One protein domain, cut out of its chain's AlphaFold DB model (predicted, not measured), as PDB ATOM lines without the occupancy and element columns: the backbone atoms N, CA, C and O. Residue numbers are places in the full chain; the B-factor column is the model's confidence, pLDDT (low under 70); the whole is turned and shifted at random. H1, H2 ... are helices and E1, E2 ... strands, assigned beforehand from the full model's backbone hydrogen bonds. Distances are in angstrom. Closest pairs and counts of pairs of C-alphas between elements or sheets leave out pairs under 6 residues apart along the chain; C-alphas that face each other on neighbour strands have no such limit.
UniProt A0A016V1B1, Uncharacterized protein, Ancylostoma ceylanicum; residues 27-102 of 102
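Overview. This is residues 27 to 102 of the 102 residues of an uncharacterized protein of Ancylostoma ceylanicum (UniProt A0A016V1B1). A three-stranded antiparallel sheet, E1, E3, E2, has H1 slanting over one face and H2 over the other, in three layers. The 76 printed residues, mixed in class, include two named helices and three named strands: H1, E1, H2, E2, E3. The whole is compact, with radius of gyration of the C-alphas 11.3 A, spanning 33 by 22 by 22 A.

Arrangement. E3, residues 95 to 101, has antiparallel neighbours E1, residues 53 to 58, and E2, residues 84 to 90, its hairpin partner. N 56 and O 97, like N 88 and O 98, are 2.8 A apart. H1, residues 29 to 41, is on this sheet; its closest C-alphas to E2 are 32 and 86, 4.0 A. H2, residues 65 to 76, is on the opposite face. E1, H2, E2 make a split strand-helix-strand unit, E3 between its strands, crossover right-handed. O i to N i+4 pairs are within hydrogen-bond range throughout H2, 8 of 9 in H1.

Along the chain. H1, 18.9 A long, begins at C-alpha 29 (-6.649, 18.206, 25.260); E3, 20.2 A, ends at C-alpha 101 (1.807, 12.597, 29.872).

Size, cuts and confidence. The printed part has no cut. The H1 to E1 link is long. pLDDT is under 70 in residues 42 to 51, 60 to 63 and 76 to 81.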
ATOM      1  N   TYR A  27      -0.202  15.895  20.905       81.25
ATOM      2  CA  TYR A  27      -0.945  16.801  21.775       81.25
ATOM      3  C   TYR A  27      -2.368  16.273  22.007       81.25
ATOM      4  O   TYR A  27      -3.044  15.894  21.047       81.25
ATOM      5  N   ASP A  28      -2.824  16.249  23.256       89.00
ATOM      6  CA  ASP A  28      -4.147  15.767  23.653       89.00
ATOM      7  C   ASP A  28      -4.772  16.726  24.681       89.00
ATOM      8  O   ASP A  28      -4.208  16.982  25.746       89.00
ATOM      9  N   CYS A  29      -5.956  17.264  24.373       87.81
ATOM     10  CA  CYS A  29      -6.649  18.206  25.260       87.81
ATOM     11  C   CYS A  29      -7.100  17.559  26.583       87.81
ATOM     12  O   CYS A  29      -7.283  18.259  27.577       87.81
ATOM     13  N   GLY A  30      -7.268  16.233  26.629       87.94
ATOM     14  CA  GLY A  30      -7.515  15.510  27.874       87.94
ATOM     15  C   GLY A  30      -6.304  15.575  28.803       87.94
ATOM     16  O   GLY A  30      -6.461  15.813  29.998       87.94
ATOM     17  N   MET A  31      -5.092  15.467  28.250       88.06
ATOM     18  CA  MET A  31      -3.857  15.679  29.013       88.06
ATOM     19  C   MET A  31      -3.711  17.137  29.472       88.06
ATOM     20  O   MET A  31      -3.304  17.383  30.603       88.06
ATOM     21  N   GLU A  32      -4.103  18.112  28.648       87.06
ATOM     22  CA  GLU A  32      -4.136  19.527  29.058       87.06
ATOM     23  C   GLU A  32      -5.073  19.749  30.260       87.06
ATOM     24  O   GLU A  32      -4.710  20.442  31.212       87.06
ATOM     25  N   HIS A  33      -6.247  19.110  30.262       87.62
ATOM     26  CA  HIS A  33      -7.188  19.197  31.377       87.62
ATOM     27  C   HIS A  33      -6.612  18.595  32.667       87.62
ATOM     28  O   HIS A  33      -6.679  19.220  33.724       87.62
ATOM     29  N   ILE A  34      -5.955  17.434  32.576       87.62
ATOM     30  CA  ILE A  34      -5.251  16.820  33.713       87.62
ATOM     31  C   ILE A  34      -4.140  17.751  34.227       87.62
ATOM     32  O   ILE A  34      -4.002  17.961  35.433       87.62
ATOM     33  N   ALA A  35      -3.375  18.376  33.325       87.25
ATOM     34  CA  ALA A  35      -2.357  19.357  33.699       87.25
ATOM     35  C   ALA A  35      -2.972  20.578  34.414       87.25
ATOM     36  O   ALA A  35      -2.398  21.090  35.375       87.25
ATOM     37  N   GLN A  36      -4.161  21.026  34.005       86.25
ATOM     38  CA  GLN A  36      -4.893  22.113  34.662       86.25
ATOM     39  C   GLN A  36      -5.319  21.767  36.089       86.25
ATOM     40  O   GLN A  36      -5.259  22.633  36.971       86.25
ATOM     41  N   GLU A  37      -5.743  20.531  36.330       85.94
ATOM     42  CA  GLU A  37      -6.051  20.052  37.676       85.94
ATOM     43  C   GLU A  37      -4.786  19.972  38.536       85.94
ATOM     44  O   GLU A  37      -4.792  20.447  39.675       85.94
ATOM     45  N   ALA A  38      -3.675  19.502  37.962       83.88
ATOM     46  CA  ALA A  38      -2.378  19.426  38.632       83.88
ATOM     47  C   ALA A  38      -1.861  20.798  39.101       83.88
ATOM     48  O   ALA A  38      -1.380  20.918  40.222       83.88
ATOM     49  N   VAL A  39      -2.022  21.876  38.319       82.38
ATOM     50  CA  VAL A  39      -1.608  23.235  38.748       82.38
ATOM     51  C   VAL A  39      -2.325  23.699  40.024       82.38
ATOM     52  O   VAL A  39      -1.808  24.551  40.751       82.38
ATOM     53  N   LYS A  40      -3.534  23.190  40.290       79.06
ATOM     54  CA  LYS A  40      -4.322  23.565  41.472       79.06
ATOM     55  C   LYS A  40      -3.912  22.785  42.722       79.06
ATOM     56  O   LYS A  40      -4.082  23.311  43.817       79.06
ATOM     57  N   SER A  41      -3.407  21.563  42.562       72.88
ATOM     58  CA  SER A  41      -3.142  20.620  43.657       72.88
ATOM     59  C   SER A  41      -1.657  20.389  43.948       72.88
ATOM     60  O   SER A  41      -1.320  20.011  45.067       72.88
ATOM     61  N   ILE A  42      -0.769  20.628  42.978       68.62
ATOM     62  CA  ILE A  42       0.654  20.277  43.032       68.62
ATOM     63  C   ILE A  42       1.525  21.538  43.194       68.62
ATOM     64  O   ILE A  42       1.322  22.558  42.526       68.62
ATOM     65  N   GLY A  43       2.498  21.475  44.110       66.25
ATOM     66  CA  GLY A  43       3.487  22.529  44.352       66.25
ATOM     67  C   GLY A  43       4.650  22.525  43.350       66.25
ATOM     68  O   GLY A  43       4.757  21.654  42.487       66.25
ATOM     69  N   GLN A  44       5.546  23.507  43.464       65.62
ATOM     70  CA  GLN A  44       6.733  23.623  42.613       65.62
ATOM     71  C   GLN A  44       7.560  22.334  42.590       65.62
ATOM     72  O   GLN A  44       7.937  21.801  43.635       65.62
ATOM     73  N   GLY A  45       7.887  21.849  41.390       61.12
ATOM     74  CA  GLY A  45       8.780  20.710  41.225       61.12
ATOM     75  C   GLY A  45       8.222  19.431  41.839       61.12
ATOM     76  O   GLY A  45       8.999  18.569  42.233       61.12
ATOM     77  N   GLN A  46       6.904  19.283  41.950       63.09
ATOM     78  CA  GLN A  46       6.270  18.027  42.329       63.09
ATOM     79  C   GLN A  46       5.701  17.327  41.088       63.09
ATOM     80  O   GLN A  46       5.346  17.955  40.087       63.09
ATOM     81  N   SER A  47       5.694  15.999  41.147       64.56
ATOM     82  CA  SER A  47       5.023  15.128  40.185       64.56
ATOM     83  C   SER A  47       3.957  14.356  40.948       64.56
ATOM     84  O   SER A  47       4.138  14.109  42.145       64.56
ATOM     85  N   ASP A  48       2.840  14.021  40.302       69.50
ATOM     86  CA  ASP A  48       1.874  13.124  40.931       69.50
ATOM     87  C   ASP A  48       2.513  11.762  41.258       69.50
ATOM     88  O   ASP A  48       3.544  11.370  40.710       69.50
ATOM     89  N   GLN A  49       1.894  11.020  42.177       57.38
ATOM     90  CA  GLN A  49       2.378   9.694  42.587       57.38
ATOM     91  C   GLN A  49       2.431   8.687  41.424       57.38
ATOM     92  O   GLN A  49       3.064   7.642  41.544       57.38
ATOM     93  N   THR A  50       1.773   8.997  40.305       60.00
ATOM     94  CA  THR A  50       1.749   8.178  39.095       60.00
ATOM     95  C   THR A  50       2.828   8.551  38.077       60.00
ATOM     96  O   THR A  50       2.940   7.867  37.061       60.00
ATOM     97  N   GLY A  51       3.617   9.607  38.316       66.75
ATOM     98  CA  GLY A  51       4.610  10.107  37.367       66.75
ATOM     99  C   GLY A  51       3.999  10.527  36.028       66.75
ATOM    100  O   GLY A  51       4.636  10.371  34.990       66.75
ATOM    101  N   LYS A  52       2.739  10.975  36.022       78.88
ATOM    102  CA  LYS A  52       2.009  11.385  34.813       78.88
ATOM    103  C   LYS A  52       1.962  12.890  34.653       78.88
ATOM    104  O   LYS A  52       1.899  13.364  33.527       78.88
ATOM    105  N   THR A  53       2.026  13.647  35.742       81.88
ATOM    106  CA  THR A  53       2.039  15.114  35.708       81.88
ATOM    107  C   THR A  53       3.303  15.675  36.329       81.88
ATOM    108  O   THR A  53       3.838  15.110  37.283       81.88
ATOM    109  N   VAL A  54       3.785  16.806  35.818       82.31
ATOM    110  CA  VAL A  54       4.862  17.582  36.448       82.31
ATOM    111  C   VAL A  54       4.515  19.056  36.420       82.31
ATOM    112  O   VAL A  54       4.088  19.569  35.387       82.31
ATOM    113  N   VAL A  55       4.747  19.736  37.544       83.06
ATOM    114  CA  VAL A  55       4.559  21.182  37.673       83.06
ATOM    115  C   VAL A  55       5.902  21.875  37.881       83.06
ATOM    116  O   VAL A  55       6.641  21.591  38.822       83.06
ATOM    117  N   TYR A  56       6.205  22.815  36.996       83.44
ATOM    118  CA  TYR A  56       7.269  23.795  37.132       83.44
ATOM    119  C   TYR A  56       6.669  25.114  37.621       83.44
ATOM    120  O   TYR A  56       5.695  25.604  37.053       83.44
ATOM    121  N   GLU A  57       7.264  25.699  38.653       81.25
ATOM    122  CA  GLU A  57       6.954  27.058  39.096       81.25
ATOM    123  C   GLU A  57       8.209  27.907  38.909       81.25
ATOM    124  O   GLU A  57       9.298  27.503  39.317       81.25
ATOM    125  N   GLY A  58       8.055  29.049  38.246       74.75
ATOM    126  CA  GLY A  58       9.121  30.005  37.985       74.75
ATOM    127  C   GLY A  58       8.740  31.404  38.451       74.75
ATOM    128  O   GLY A  58       7.564  31.718  38.660       74.75
ATOM    129  N   GLU A  59       9.751  32.258  38.586       75.81
ATOM    130  CA  GLU A  59       9.561  33.662  38.943       75.81
ATOM    131  C   GLU A  59       8.716  34.408  37.904       75.81
ATOM    132  O   GLU A  59       8.706  34.095  36.704       75.81
ATOM    133  N   LYS A  60       8.037  35.462  38.365       65.81
ATOM    134  CA  LYS A  60       7.291  36.380  37.504       65.81
ATOM    135  C   LYS A  60       8.176  36.860  36.348       65.81
ATOM    136  O   LYS A  60       9.218  37.473  36.564       65.81
ATOM    137  N   ASN A  61       7.734  36.608  35.117       64.56
ATOM    138  CA  ASN A  61       8.387  37.008  33.861       64.56
ATOM    139  C   ASN A  61       9.692  36.276  33.487       64.56
ATOM    140  O   ASN A  61      10.328  36.666  32.507       64.56
ATOM    141  N   LYS A  62      10.089  35.208  34.194       68.62
ATOM    142  CA  LYS A  62      11.244  34.375  33.812       68.62
ATOM    143  C   LYS A  62      10.853  32.904  33.728       68.62
ATOM    144  O   LYS A  62      10.858  32.175  34.714       68.62
ATOM    145  N   ILE A  63      10.546  32.458  32.512       67.94
ATOM    146  CA  ILE A  63      10.307  31.041  32.227       67.94
ATOM    147  C   ILE A  63      11.615  30.438  31.731       67.94
ATOM    148  O   ILE A  63      12.036  30.690  30.602       67.94
ATOM    149  N   ASN A  64      12.249  29.618  32.563       75.75
ATOM    150  CA  ASN A  64      13.371  28.804  32.133       75.75
ATOM    151  C   ASN A  64      12.848  27.461  31.614       75.75
ATOM    152  O   ASN A  64      12.776  26.471  32.339       75.75
ATOM    153  N   LEU A  65      12.455  27.428  30.338       72.50
ATOM    154  CA  LEU A  65      11.955  26.202  29.701       72.50
ATOM    155  C   LEU A  65      12.979  25.062  29.753       72.50
ATOM    156  O   LEU A  65      12.594  23.903  29.858       72.50
ATOM    157  N   LYS A  66      14.279  25.380  29.722       78.25
ATOM    158  CA  LYS A  66      15.338  24.373  29.829       78.25
ATOM    159  C   LYS A  66      15.300  23.681  31.189       78.25
ATOM    160  O   LYS A  66      15.364  22.462  31.256       78.25
ATOM    161  N   GLU A  67      15.151  24.452  32.258       78.31
ATOM    162  CA  GLU A  67      15.028  23.924  33.616       78.31
ATOM    163  C   GLU A  67      13.744  23.115  33.807       78.31
ATOM    164  O   GLU A  67      13.791  22.025  34.372       78.31
ATOM    165  N   ALA A  68      12.622  23.583  33.248       75.50
ATOM    166  CA  ALA A  68      11.378  22.819  33.243       75.50
ATOM    167  C   ALA A  68      11.567  21.443  32.578       75.50
ATOM    168  O   ALA A  68      11.196  20.426  33.159       75.50
ATOM    169  N   VAL A  69      12.218  21.395  31.411       76.50
ATOM    170  CA  VAL A  69      12.494  20.145  30.686       76.50
ATOM    171  C   VAL A  69      13.437  19.217  31.460       76.50
ATOM    172  O   VAL A  69      13.209  18.010  31.483       76.50
ATOM    173  N   GLU A  70      14.473  19.734  32.121       78.94
ATOM    174  CA  GLU A  70      15.368  18.899  32.936       78.94
ATOM    175  C   GLU A  70      14.648  18.313  34.163       78.94
ATOM    176  O   GLU A  70      14.799  17.127  34.466       78.94
ATOM    177  N   ILE A  71      13.777  19.095  34.810       75.81
ATOM    178  CA  ILE A  71      12.900  18.608  35.885       75.81
ATOM    179  C   ILE A  71      11.967  17.508  35.361       75.81
ATOM    180  O   ILE A  71      11.754  16.507  36.048       75.81
ATOM    181  N   TRP A  72      11.431  17.661  34.148       76.50
ATOM    182  CA  TRP A  72      10.577  16.653  33.517       76.50
ATOM    183  C   TRP A  72      11.327  15.353  33.265       76.50
ATOM    184  O   TRP A  72      10.866  14.307  33.712       76.50
ATOM    185  N   LYS A  73      12.505  15.410  32.633       74.44
ATOM    186  CA  LYS A  73      13.349  14.229  32.391       74.44
ATOM    187  C   LYS A  73      13.700  13.506  33.690       74.44
ATOM    188  O   LYS A  73      13.635  12.284  33.756       74.44
ATOM    189  N   SER A  74      14.028  14.259  34.741       75.81
ATOM    190  CA  SER A  74      14.361  13.685  36.046       75.81
ATOM    191  C   SER A  74      13.173  12.997  36.729       75.81
ATOM    192  O   SER A  74      13.405  12.106  37.544       75.81
ATOM    193  N   LYS A  75      11.930  13.423  36.470       71.88
ATOM    194  CA  LYS A  75      10.738  12.962  37.208       71.88
ATOM    195  C   LYS A  75       9.872  11.966  36.448       71.88
ATOM    196  O   LYS A  75       9.272  11.102  37.072       71.88
ATOM    197  N   LEU A  76       9.801  12.095  35.128       67.75
ATOM    198  CA  LEU A  76       8.962  11.266  34.260       67.75
ATOM    199  C   LEU A  76       9.703  10.035  33.726       67.75
ATOM    200  O   LEU A  76       9.096   9.198  33.060       67.75
ATOM    201  N   GLY A  77      11.005   9.916  34.006       67.81
ATOM    202  CA  GLY A  77      11.851   8.908  33.382       67.81
ATOM    203  C   GLY A  77      11.909   9.104  31.866       67.81
ATOM    204  O   GLY A  77      11.925  10.234  31.372       67.81
ATOM    205  N   ASP A  78      11.940   7.999  31.123       63.72
ATOM    206  CA  ASP A  78      11.996   8.015  29.664       63.72
ATOM    207  C   ASP A  78      10.644   8.476  29.075       63.72
ATOM    208  O   ASP A  78       9.754   7.674  28.778       63.72
ATOM    209  N   ILE A  79      10.485   9.798  28.902       64.38
ATOM    210  CA  ILE A  79       9.347  10.449  28.209       64.38
ATOM    211  C   ILE A  79       9.109   9.827  26.822       64.38
ATOM    212  O   ILE A  79       7.999   9.864  26.302       64.38
ATOM    213  N   ASN A  80      10.128   9.179  26.258       64.12
ATOM    214  CA  ASN A  80      10.092   8.475  24.982       64.12
ATOM    215  C   ASN A  80       9.043   7.349  24.902       64.12
ATOM    216  O   ASN A  80       8.673   6.950  23.802       64.12
ATOM    217  N   ASN A  81       8.534   6.859  26.040       67.81
ATOM    218  CA  ASN A  81       7.457   5.862  26.079       67.81
ATOM    219  C   ASN A  81       6.050   6.480  26.166       67.81
ATOM    220  O   ASN A  81       5.066   5.745  26.253       67.81
ATOM    221  N   LYS A  82       5.943   7.814  26.171       71.75
ATOM    222  CA  LYS A  82       4.682   8.548  26.284       71.75
ATOM    223  C   LYS A  82       4.148   8.896  24.902       71.75
ATOM    224  O   LYS A  82       4.824   9.506  24.074       71.75
ATOM    225  N   SER A  83       2.908   8.497  24.648       81.56
ATOM    226  CA  SER A  83       2.249   8.647  23.347       81.56
ATOM    227  C   SER A  83       1.447   9.941  23.241       81.56
ATOM    228  O   SER A  83       1.169  10.411  22.133       81.56
ATOM    229  N   LYS A  84       1.091  10.534  24.386       86.50
ATOM    230  CA  LYS A  84       0.296  11.757  24.472       86.50
ATOM    231  C   LYS A  84       0.855  12.718  25.506       86.50
ATOM    232  O   LYS A  84       1.390  12.292  26.528       86.50
ATOM    233  N   PHE A  85       0.683  14.008  25.247       87.12
ATOM    234  CA  PHE A  85       0.993  15.059  26.207       87.12
ATOM    235  C   PHE A  85       0.023  16.232  26.099       87.12
ATOM    236  O   PHE A  85      -0.613  16.444  25.068       87.12
ATOM    237  N   GLY A  86      -0.057  17.020  27.161       88.50
ATOM    238  CA  GLY A  86      -0.789  18.280  27.179       88.50
ATOM    239  C   GLY A  86      -0.254  19.160  28.295       88.50
ATOM    240  O   GLY A  86       0.086  18.661  29.367       88.50
ATOM    241  N   CYS A  87      -0.129  20.456  28.031       88.06
ATOM    242  CA  CYS A  87       0.504  21.388  28.952       88.06
ATOM    243  C   CYS A  87      -0.346  22.633  29.127       88.06
ATOM    244  O   CYS A  87      -0.953  23.119  28.179       88.06
ATOM    245  N   ILE A  88      -0.313  23.201  30.326       87.69
ATOM    246  CA  ILE A  88      -0.971  24.462  30.619       87.69
ATOM    247  C   ILE A  88      -0.032  25.405  31.347       87.69
ATOM    248  O   ILE A  88       0.788  25.024  32.185       87.69
ATOM    249  N   VAL A  89      -0.213  26.672  31.021       85.06
ATOM    250  CA  VAL A  89       0.513  27.785  31.587       85.06
ATOM    251  C   VAL A  89      -0.461  28.655  32.368       85.06
ATOM    252  O   VAL A  89      -1.429  29.175  31.815       85.06
ATOM    253  N   LYS A  90      -0.187  28.852  33.658       82.38
ATOM    254  CA  LYS A  90      -0.916  29.783  34.515       82.38
ATOM    255  C   LYS A  90       0.009  30.916  34.937       82.38
ATOM    256  O   LYS A  90       0.989  30.702  35.646       82.38
ATOM    257  N   SER A  91      -0.332  32.126  34.508       74.88
ATOM    258  CA  SER A  91       0.347  33.352  34.925       74.88
ATOM    259  C   SER A  91      -0.340  33.951  36.160       74.88
ATOM    260  O   SER A  91      -1.571  33.976  36.228       74.88
ATOM    261  N   GLY A  92       0.444  34.400  37.141       73.75
ATOM    262  CA  GLY A  92      -0.012  34.983  38.406       73.75
ATOM    263  C   GLY A  92       1.093  35.813  39.070       73.75
ATOM    264  O   GLY A  92       1.851  36.500  38.384       73.75
ATOM    265  N   GLU A  93       1.204  35.761  40.401       73.81
ATOM    266  CA  GLU A  93       2.388  36.290  41.104       73.81
ATOM    267  C   GLU A  93       3.650  35.518  40.710       73.81
ATOM    268  O   GLU A  93       4.654  36.136  40.374       73.81
ATOM    269  N   ASN A  94       3.535  34.191  40.629       73.50
ATOM    270  CA  ASN A  94       4.501  33.293  40.008       73.50
ATOM    271  C   ASN A  94       3.889  32.658  38.757       73.50
ATOM    272  O   ASN A  94       2.664  32.576  38.605       73.50
ATOM    273  N   PHE A  95       4.747  32.190  37.861       80.06
ATOM    274  CA  PHE A  95       4.336  31.456  36.676       80.06
ATOM    275  C   PHE A  95       4.342  29.956  36.963       80.06
ATOM    276  O   PHE A  95       5.338  29.436  37.460       80.06
ATOM    277  N   LYS A  96       3.269  29.246  36.605       83.81
ATOM    278  CA  LYS A  96       3.199  27.783  36.703       83.81
ATOM    279  C   LYS A  96       3.022  27.163  35.324       83.81
ATOM    280  O   LYS A  96       2.082  27.506  34.614       83.81
ATOM    281  N   LEU A  97       3.898  26.230  34.977       85.19
ATOM    282  CA  LEU A  97       3.791  25.367  33.806       85.19
ATOM    283  C   LEU A  97       3.575  23.943  34.291       85.19
ATOM    284  O   LEU A  97       4.452  23.377  34.938       85.19
ATOM    285  N   ALA A  98       2.429  23.360  33.970       86.81
ATOM    286  CA  ALA A  98       2.197  21.941  34.183       86.81
ATOM    287  C   ALA A  98       2.105  21.217  32.854       86.81
ATOM    288  O   ALA A  98       1.542  21.755  31.902       86.81
ATOM    289  N   CYS A  99       2.602  19.989  32.817       86.25
ATOM    290  CA  CYS A  99       2.408  19.074  31.704       86.25
ATOM    291  C   CYS A  99       1.971  17.711  32.230       86.25
ATOM    292  O   CYS A  99       2.485  17.253  33.252       86.25
ATOM    293  N   ALA A 100       1.035  17.084  31.526       87.38
ATOM    294  CA  ALA A 100       0.601  15.714  31.743       87.38
ATOM    295  C   ALA A 100       1.007  14.840  30.553       87.38
ATOM    296  O   ALA A 100       1.052  15.319  29.417       87.38
ATOM    297  N   PHE A 101       1.286  13.568  30.825       84.88
ATOM    298  CA  PHE A 101       1.807  12.597  29.872       84.88
ATOM    299  C   PHE A 101       1.140  11.234  30.081       84.88
ATOM    300  O   PHE A 101       0.959  10.800  31.223       84.88
ATOM    301  N   ASP A 102       0.844  10.536  28.982       81.31
ATOM    302  CA  ASP A 102       0.308   9.164  28.997       81.31
ATOM    303  C   ASP A 102       1.204   8.170  28.259       81.31
ATOM    304  O   ASP A 102       1.504   8.392  27.057       81.31
TER     305      ASP A 102